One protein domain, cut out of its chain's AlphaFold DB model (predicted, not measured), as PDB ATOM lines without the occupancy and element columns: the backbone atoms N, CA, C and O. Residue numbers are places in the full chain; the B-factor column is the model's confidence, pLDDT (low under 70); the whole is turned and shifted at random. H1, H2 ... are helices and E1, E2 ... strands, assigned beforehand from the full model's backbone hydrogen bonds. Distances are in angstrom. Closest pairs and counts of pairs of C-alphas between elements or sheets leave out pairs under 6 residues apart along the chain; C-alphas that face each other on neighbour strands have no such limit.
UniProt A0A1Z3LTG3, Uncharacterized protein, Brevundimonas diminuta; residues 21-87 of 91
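AT A GLANCE: This is residues 21 to 87 of the 91 residues of an uncharacterized protein of Brevundimonas diminuta (UniProt A0A1Z3LTG3). One strongly twisted sheet of four antiparallel strands makes a wall, and the single helix H1 crosses one face of it near the E2 edge, while the other face has no named helix. E3 is the long strand that joins the two halves of the wall, pairing with E2 over residues 62 to 69 and with E4 over residues 69 to 70. The printed part has 67 residues, with four named strands and one named helix in the order E1 H1 E2 E3 E4 along the chain; the sheet's order is E1 E4 E3 E2. The class is mixed, helices and strands, and the whole is compact, with a radius of gyration of the C-alphas of 11.6 A and a rounded outline of 29 by 27 by 20 A.

IN THESE COORDINATES: Find C-alpha 23 at (131.827, 131.994, 96.989); from there E1 runs 13.0 A to residue 27. After a tight link look for H1, residues 30 to 43, which is 19.9 A long and begins at C-alpha 30 at (118.683, 132.072, 111.566). E2 takes residues 53 to 59 over 18.7 A, and E3 residues 62 to 70 over 21.7 A. E4, residues 79 to 83, spans 12.8 A and ends at C-alpha 83 at (133.016, 131.657, 101.150).

HOW THE PARTS SIT: Start at the edge strand E1, antiparallel to E4 at 142 degrees, where N 24 and O 82 are 2.8 A apart, within hydrogen-bond range. Next, E4 is antiparallel to E3 at 123 degrees, with N 79 and O 70 at 2.8 A; E3 and E4 form a hairpin. E2 and E3 form another hairpin, antiparallel at 151 degrees, with N 55 and O 67 at 2.8 A and N 59 and O 62 at 3.2 A. E2, the other edge strand, is apart from both E1 and E4. The strands E2 E3 E4 are a meander, each the antiparallel neighbour of the one before. H1 is on the sheet at a height over the sheet of 7.2 A, giving two layers, a helix on one face of a sheet. It lies over E2 and runs across the strands, at 81 degrees to E2 on the local plane. Their closest C-alphas are those of Ala 39 and Cys 57, 6.2 A apart. In H1 every O i to N i+4 pair is within hydrogen-bond range.

THE WHOLE: The two C-alphas farthest apart, those of Gly 61 and Asp 74, are 34.7 A from each other. The printed part has no cut, and no link is long. Look at the B-factor column for the mean pLDDT of the printed part, 83.8; it falls under 70 at residues 58 to 64 and 86 to 87.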
ATOM      1  N   SER A  21     134.413 132.844  92.367       77.25
ATOM      2  CA  SER A  21     134.536 131.397  92.135       77.25
ATOM      3  C   SER A  21     134.680 130.571  93.416       77.25
ATOM      4  O   SER A  21     134.438 129.365  93.391       77.25
ATOM      5  N   GLU A  22     135.073 131.197  94.520       77.88
ATOM      6  CA  GLU A  22     135.220 130.601  95.850       77.88
ATOM      7  C   GLU A  22     134.044 130.940  96.769       77.88
ATOM      8  O   GLU A  22     134.003 130.478  97.904       77.88
ATOM      9  N   MET A  23     133.057 131.687  96.273       80.69
ATOM     10  CA  MET A  23     131.827 131.994  96.989       80.69
ATOM     11  C   MET A  23     130.712 131.028  96.576       80.69
ATOM     12  O   MET A  23     130.688 130.509  95.456       80.69
ATOM     13  N   ALA A  24     129.774 130.776  97.477       85.31
ATOM     14  CA  ALA A  24     128.548 130.051  97.193       85.31
ATOM     15  C   ALA A  24     127.375 130.702  97.922       85.31
ATOM     16  O   ALA A  24     127.535 131.278  98.998       85.31
ATOM     17  N   MET A  25     126.193 130.608  97.313       86.69
ATOM     18  CA  MET A  25     124.955 130.953  97.996       86.69
ATOM     19  C   MET A  25     124.628 129.849  98.996       86.69
ATOM     20  O   MET A  25     124.594 128.671  98.636       86.69
ATOM     21  N   MET A  26     124.361 130.234 100.233       88.88
ATOM     22  CA  MET A  26     123.855 129.341 101.269       88.88
ATOM     23  C   MET A  26     122.657 129.980 101.950       88.88
ATOM     24  O   MET A  26     122.551 131.205 101.974       88.88
ATOM     25  N   GLU A  27     121.775 129.167 102.527       91.25
ATOM     26  CA  GLU A  27     120.765 129.700 103.438       91.25
ATOM     27  C   GLU A  27     121.453 130.465 104.569       91.25
ATOM     28  O   GLU A  27     122.402 129.979 105.191       91.25
ATOM     29  N   ALA A  28     120.964 131.670 104.835       88.62
ATOM     30  CA  ALA A  28     121.403 132.460 105.959       88.62
ATOM     31  C   ALA A  28     121.087 131.694 107.258       88.62
ATOM     32  O   ALA A  28     119.941 131.260 107.465       88.62
ATOM     33  N   PRO A  29     122.070 131.541 108.162       88.25
ATOM     34  CA  PRO A  29     121.804 131.114 109.528       88.25
ATOM     35  C   PRO A  29     120.711 131.983 110.156       88.25
ATOM     36  O   PRO A  29     120.628 133.176 109.871       88.25
ATOM     37  N   VAL A  30     119.877 131.400 111.019       86.50
ATOM     38  CA  VAL A  30     118.683 132.072 111.566       86.50
ATOM     39  C   VAL A  30     119.019 133.415 112.225       86.50
ATOM     40  O   VAL A  30     118.319 134.396 111.983       86.50
ATOM     41  N   GLU A  31     120.089 133.484 113.022       84.44
ATOM     42  CA  GLU A  31     120.492 134.737 113.677       84.44
ATOM     43  C   GLU A  31     120.928 135.803 112.661       84.44
ATOM     44  O   GLU A  31     120.540 136.967 112.771       84.44
ATOM     45  N   LEU A  32     121.682 135.400 111.634       84.75
ATOM     46  CA  LEU A  32     122.154 136.298 110.583       84.75
ATOM     47  C   LEU A  32     121.007 136.767 109.681       84.75
ATOM     48  O   LEU A  32     120.950 137.932 109.306       84.75
ATOM     49  N   GLU A  33     120.043 135.904 109.381       90.00
ATOM     50  CA  GLU A  33     118.836 136.293 108.654       90.00
ATOM     51  C   GLU A  33     118.045 137.377 109.397       90.00
ATOM     52  O   GLU A  33     117.616 138.356 108.785       90.00
ATOM     53  N   GLN A  34     117.852 137.222 110.712       88.81
ATOM     54  CA  GLN A  34     117.158 138.231 111.516       88.81
ATOM     55  C   GLN A  34     117.919 139.557 111.533       88.81
ATOM     56  O   GLN A  34     117.305 140.617 111.409       88.81
ATOM     57  N   LEU A  35     119.250 139.501 111.637       86.62
ATOM     58  CA  LEU A  35     120.095 140.685 111.534       86.62
ATOM     59  C   LEU A  35     119.913 141.391 110.189       86.62
ATOM     60  O   LEU A  35     119.729 142.605 110.166       86.62
ATOM     61  N   LEU A  36     119.956 140.647 109.085       88.06
ATOM     62  CA  LEU A  36     119.859 141.201 107.735       88.06
ATOM     63  C   LEU A  36     118.485 141.818 107.474       88.06
ATOM     64  O   LEU A  36     118.414 142.924 106.949       88.06
ATOM     65  N   LYS A  37     117.401 141.160 107.900       89.75
ATOM     66  CA  LYS A  37     116.039 141.716 107.812       89.75
ATOM     67  C   LYS A  37     115.934 143.049 108.543       89.75
ATOM     68  O   LYS A  37     115.455 144.031 107.989       89.75
ATOM     69  N   LYS A  38     116.465 143.103 109.759       87.94
ATOM     70  CA  LYS A  38     116.492 144.318 110.566       87.94
ATOM     71  C   LYS A  38     117.379 145.411 109.958       87.94
ATOM     72  O   LYS A  38     116.997 146.573 109.976       87.94
ATOM     73  N   ALA A  39     118.537 145.060 109.402       87.38
ATOM     74  CA  ALA A  39     119.392 146.014 108.698       87.38
ATOM     75  C   ALA A  39     118.691 146.582 107.456       87.38
ATOM     76  O   ALA A  39     118.787 147.775 107.191       87.38
ATOM     77  N   ALA A  40     117.948 145.752 106.721       88.81
ATOM     78  CA  ALA A  40     117.148 146.194 105.588       88.81
ATOM     79  C   ALA A  40     116.048 147.177 106.030       88.81
ATOM     80  O   ALA A  40     115.937 148.261 105.464       88.81
ATOM     81  N   GLU A  41     115.322 146.865 107.107       90.12
ATOM     82  CA  GLU A  41     114.331 147.766 107.711       90.12
ATOM     83  C   GLU A  41     114.947 149.101 108.165       90.12
ATOM     84  O   GLU A  41     114.431 150.166 107.821       90.12
ATOM     85  N   GLU A  42     116.064 149.068 108.900       86.50
ATOM     86  CA  GLU A  42     116.744 150.269 109.408       86.50
ATOM     87  C   GLU A  42     117.313 151.142 108.275       86.50
ATOM     88  O   GLU A  42     117.287 152.371 108.370       86.50
ATOM     89  N   ASN A  43     117.773 150.522 107.184       84.25
ATOM     90  CA  ASN A  43     118.325 151.213 106.018       84.25
ATOM     91  C   ASN A  43     117.260 151.596 104.973       84.25
ATOM     92  O   ASN A  43     117.596 152.225 103.969       84.25
ATOM     93  N   GLY A  44     115.989 151.232 105.182       87.12
ATOM     94  CA  GLY A  44     114.907 151.474 104.222       87.12
ATOM     95  C   GLY A  44     115.066 150.702 102.907       87.12
ATOM     96  O   GLY A  44     114.632 151.174 101.858       87.12
ATOM     97  N   VAL A  45     115.718 149.542 102.960       88.06
ATOM     98  CA  VAL A  45     115.949 148.649 101.826       88.06
ATOM     99  C   VAL A  45     114.884 147.557 101.830       88.06
ATOM    100  O   VAL A  45     114.702 146.853 102.820       88.06
ATOM    101  N   GLU A  46     114.180 147.398 100.714       90.25
ATOM    102  CA  GLU A  46     113.208 146.321 100.539       90.25
ATOM    103  C   GLU A  46     113.901 145.067  99.990       90.25
ATOM    104  O   GLU A  46     114.623 145.134  98.996       90.25
ATOM    105  N   ILE A  47     113.684 143.916 100.632       89.56
ATOM    106  CA  ILE A  47     114.165 142.621 100.133       89.56
ATOM    107  C   ILE A  47     113.085 142.045  99.215       89.56
ATOM    108  O   ILE A  47     112.114 141.443  99.679       89.56
ATOM    109  N   VAL A  48     113.250 142.251  97.910       91.81
ATOM    110  CA  VAL A  48     112.333 141.749  96.882       91.81
ATOM    111  C   VAL A  48     112.725 140.322  96.489       91.81
ATOM    112  O   VAL A  48     113.903 139.975  96.417       91.81
ATOM    113  N   ARG A  49     111.729 139.461  96.250       91.75
ATOM    114  CA  ARG A  49     111.983 138.087  95.793       91.75
ATOM    115  C   ARG A  49     112.688 138.081  94.442       91.75
ATOM    116  O   ARG A  49     112.375 138.889  93.575       91.75
ATOM    117  N   ASP A  50     113.605 137.135  94.287       91.31
ATOM    118  CA  ASP A  50     114.465 136.940  93.121       91.31
ATOM    119  C   ASP A  50     115.392 138.120  92.768       91.31
ATOM    120  O   ASP A  50     116.168 137.998  91.822       91.31
ATOM    121  N   ASP A  51     115.399 139.199  93.556       91.88
ATOM    122  CA  ASP A  51     116.262 140.363  93.347       91.88
ATOM    123  C   ASP A  51     117.333 140.437  94.452       91.88
ATOM    124  O   ASP A  51     117.006 140.648  95.625       91.88
ATOM    125  N   PRO A  52     118.614 140.170  94.140       91.31
ATOM    126  CA  PRO A  52     119.675 140.207  95.133       91.31
ATOM    127  C   PRO A  52     119.987 141.649  95.540       91.31
ATOM    128  O   PRO A  52     120.155 142.533  94.702       91.31
ATOM    129  N   VAL A  53     120.145 141.868  96.839       90.88
ATOM    130  CA  VAL A  53     120.394 143.181  97.424       90.88
ATOM    131  C   VAL A  53     121.627 143.165  98.316       90.88
ATOM    132  O   VAL A  53     121.884 142.208  99.047       90.88
ATOM    133  N   GLU A  54     122.409 144.237  98.259       90.62
ATOM    134  CA  GLU A  54     123.530 144.442  99.169       90.62
ATOM    135  C   GLU A  54     123.039 145.122 100.447       90.62
ATOM    136  O   GLU A  54     122.435 146.195 100.414       90.62
ATOM    137  N   LEU A  55     123.304 144.490 101.586       88.06
ATOM    138  CA  LEU A  55     122.962 145.002 102.904       88.06
ATOM    139  C   LEU A  55     124.240 145.258 103.690       88.06
ATOM    140  O   LEU A  55     125.061 144.359 103.870       88.06
ATOM    141  N   THR A  56     124.389 146.485 104.181       83.25
ATOM    142  CA  THR A  56     125.492 146.855 105.068       83.25
ATOM    143  C   THR A  56     125.032 146.781 106.514       83.25
ATOM    144  O   THR A  56     124.072 147.442 106.916       83.25
ATOM    145  N   CYS A  57     125.752 145.987 107.298       77.38
ATOM    146  CA  CYS A  57     125.561 145.820 108.727       77.38
ATOM    147  C   CYS A  57     126.743 146.448 109.472       77.38
ATOM    148  O   CYS A  57     127.903 146.233 109.120       77.38
ATOM    149  N   GLN A  58     126.449 147.191 110.536       69.25
ATOM    150  CA  GLN A  58     127.459 147.687 111.471       69.25
ATOM    151  C   GLN A  58     127.673 146.624 112.559       69.25
ATOM    152  O   GLN A  58     126.713 146.236 113.229       69.25
ATOM    153  N   ALA A  59     128.909 146.160 112.760       55.94
ATOM    154  CA  ALA A  59     129.248 145.210 113.821       55.94
ATOM    155  C   ALA A  59     130.478 145.681 114.625       55.94
ATOM    156  O   ALA A  59     131.408 146.257 114.054       55.94
ATOM    157  N   PRO A  60     130.545 145.444 115.950       44.81
ATOM    158  CA  PRO A  60     131.756 145.714 116.719       44.81
ATOM    159  C   PRO A  60     132.933 144.902 116.156       44.81
ATOM    160  O   PRO A  60     132.897 143.677 116.155       44.81
ATOM    161  N   GLY A  61     133.962 145.590 115.656       54.00
ATOM    162  CA  GLY A  61     135.118 144.971 114.993       54.00
ATOM    163  C   GLY A  61     135.095 145.055 113.465       54.00
ATOM    164  O   GLY A  61     136.153 144.952 112.852       54.00
ATOM    165  N   PHE A  62     133.937 145.344 112.861       54.41
ATOM    166  CA  PHE A  62     133.778 145.489 111.414       54.41
ATOM    167  C   PHE A  62     132.838 146.653 111.101       54.41
ATOM    168  O   PHE A  62     131.617 146.488 111.147       54.41
ATOM    169  N   PRO A  63     133.399 147.846 110.828       59.81
ATOM    170  CA  PRO A  63     132.603 149.055 110.701       59.81
ATOM    171  C   PRO A  63     131.590 148.962 109.558       59.81
ATOM    172  O   PRO A  63     130.493 149.457 109.732       59.81
ATOM    173  N   ASP A  64     131.879 148.255 108.461       68.75
ATOM    174  CA  ASP A  64     130.953 148.122 107.329       68.75
ATOM    175  C   ASP A  64     130.990 146.695 106.758       68.75
ATOM    176  O   ASP A  64     131.647 146.424 105.752       68.75
ATOM    177  N   ALA A  65     130.317 145.749 107.419       78.69
ATOM    178  CA  ALA A  65     130.180 144.397 106.883       78.69
ATOM    179  C   ALA A  65     129.068 144.376 105.823       78.69
ATOM    180  O   ALA A  65     127.891 144.530 106.151       78.69
ATOM    181  N   THR A  66     129.432 144.187 104.555       84.94
ATOM    182  CA  THR A  66     128.477 144.096 103.441       84.94
ATOM    183  C   THR A  66     128.158 142.641 103.113       84.94
ATOM    184  O   THR A  66     129.059 141.828 102.908       84.94
ATOM    185  N   PHE A  67     126.869 142.329 103.015       87.25
ATOM    186  CA  PHE A  67     126.352 141.020 102.630       87.25
ATOM    187  C   PHE A  67     125.529 141.141 101.354       87.25
ATOM    188  O   PHE A  67     124.673 142.016 101.253       87.25
ATOM    189  N   LEU A  68     125.738 140.224 100.410       90.62
ATOM    190  CA  LEU A  68     124.809 140.036  99.302       90.62
ATOM    191  C   LEU A  68     123.712 139.075  99.758       90.62
ATOM    192  O   LEU A  68     123.979 137.891  99.970       90.62
ATOM    193  N   ALA A  69     122.511 139.608  99.930       91.31
ATOM    194  CA  ALA A  69     121.329 138.919 100.409       91.31
ATOM    195  C   ALA A  69     120.359 138.677  99.247       91.31
ATOM    196  O   ALA A  69     120.124 139.560  98.429       91.31
ATOM    197  N   TRP A  70     119.786 137.483  99.163       94.00
ATOM    198  CA  TRP A  70     118.865 137.114  98.091       94.00
ATOM    199  C   TRP A  70     117.752 136.231  98.644       94.00
ATOM    200  O   TRP A  70     118.027 135.298  99.394       94.00
ATOM    201  N   LEU A  71     116.497 136.520  98.300       93.38
ATOM    202  CA  LEU A  71     115.349 135.692  98.672       93.38
ATOM    203  C   LEU A  71     114.828 134.964  97.423       93.38
ATOM    204  O   LEU A  71     114.140 135.594  96.617       93.38
ATOM    205  N   PRO A  72     115.133 133.668  97.244       91.38
ATOM    206  CA  PRO A  72     114.646 132.897  96.103       91.38
ATOM    207  C   PRO A  72     113.116 132.789  96.089       91.38
ATOM    208  O   PRO A  72     112.465 132.774  97.137       91.38
ATOM    209  N   SER A  73     112.518 132.660  94.907       91.25
ATOM    210  CA  SER A  73     111.079 132.388  94.756       91.25
ATOM    211  C   SER A  73     110.635 131.034  95.309       91.25
ATOM    212  O   SER A  73     109.480 130.894  95.711       91.25
ATOM    213  N   ASP A  74     111.524 130.046  95.339       91.31
ATOM    214  CA  ASP A  74     111.260 128.683  95.809       91.31
ATOM    215  C   ASP A  74     111.620 128.460  97.289       91.31
ATOM    216  O   ASP A  74     111.455 127.352  97.803       91.31
ATOM    217  N   SER A  75     112.063 129.509  97.993       89.12
ATOM    218  CA  SER A  75     112.480 129.460  99.394       89.12
ATOM    219  C   SER A  75     111.796 130.545 100.231       89.12
ATOM    220  O   SER A  75     111.542 131.663  99.787       89.12
ATOM    221  N   GLU A  76     111.520 130.227 101.494       89.94
ATOM    222  CA  GLU A  76     111.099 131.211 102.506       89.94
ATOM    223  C   GLU A  76     112.290 131.745 103.317       89.94
ATOM    224  O   GLU A  76     112.130 132.571 104.219       89.94
ATOM    225  N   ARG A  77     113.493 131.242 103.030       91.88
ATOM    226  CA  ARG A  77     114.731 131.574 103.728       91.88
ATOM    227  C   ARG A  77     115.512 132.563 102.879       91.88
ATOM    228  O   ARG A  77     115.577 132.428 101.661       91.88
ATOM    229  N   LEU A  78     116.140 133.538 103.526       91.44
ATOM    230  CA  LEU A  78     117.143 134.362 102.861       91.44
ATOM    231  C   LEU A  78     118.399 133.542 102.611       91.44
ATOM    232  O   LEU A  78     118.821 132.761 103.458       91.44
ATOM    233  N   HIS A  79     119.008 133.764 101.460       92.81
ATOM    234  CA  HIS A  79     120.303 133.234 101.092       92.81
ATOM    235  C   HIS A  79     121.322 134.363 101.125       92.81
ATOM    236  O   HIS A  79     120.998 135.525 100.869       92.81
ATOM    237  N   ILE A  80     122.559 134.009 101.441       91.50
ATOM    238  CA  ILE A  80     123.687 134.929 101.412       91.50
ATOM    239  C   ILE A  80     124.832 134.345 100.616       91.50
ATOM    240  O   ILE A  80     125.041 133.128 100.585       91.50
ATOM    241  N   LEU A  81     125.603 135.239 100.013       89.62
ATOM    242  CA  LEU A  81     126.866 134.878  99.403       89.62
ATOM    243  C   LEU A  81     127.940 134.756 100.492       89.62
ATOM    244  O   LEU A  81     128.268 135.737 101.157       89.62
ATOM    245  N   ALA A  82     128.502 133.559 100.656       85.44
ATOM    246  CA  ALA A  82     129.540 133.268 101.644       85.44
ATOM    247  C   ALA A  82     130.699 132.469 101.018       85.44
ATOM    248  O   ALA A  82     130.495 131.788 100.008       85.44
ATOM    249  N   PRO A  83     131.916 132.509 101.595       81.56
ATOM    250  CA  PRO A  83     133.016 131.657 101.150       81.56
ATOM    251  C   PRO A  83     132.646 130.175 101.271       81.56
ATOM    252  O   PRO A  83     132.130 129.742 102.301       81.56
ATOM    253  N   LYS A  84     132.940 129.375 100.242       80.06
ATOM    254  CA  LYS A  84     132.598 127.941 100.164       80.06
ATOM    255  C   LYS A  84     133.083 127.134 101.365       80.06
ATOM    256  O   LYS A  84     132.374 126.241 101.812       80.06
ATOM    257  N   ASP A  85     134.242 127.480 101.918       73.12
ATOM    258  CA  ASP A  85     134.816 126.790 103.080       73.12
ATOM    259  C   ASP A  85     134.013 127.007 104.375       73.12
ATOM    260  O   ASP A  85     134.147 126.238 105.327       73.12
ATOM    261  N   GLN A  86     133.146 128.024 104.390       65.19
ATOM    262  CA  GLN A  86     132.224 128.349 105.481       65.19
ATOM    263  C   GLN A  86     130.807 127.847 105.234       65.19
ATOM    264  O   GLN A  86     130.012 127.749 106.168       65.19
ATOM    265  N   VAL A  87     130.511 127.420 104.003       61.31
ATOM    266  CA  VAL A  87     129.307 126.658 103.662       61.31
ATOM    267  C   VAL A  87     129.481 125.214 104.151       61.31
ATOM    268  O   VAL A  87     129.459 124.246 103.396       61.31
TER     269      VAL A  87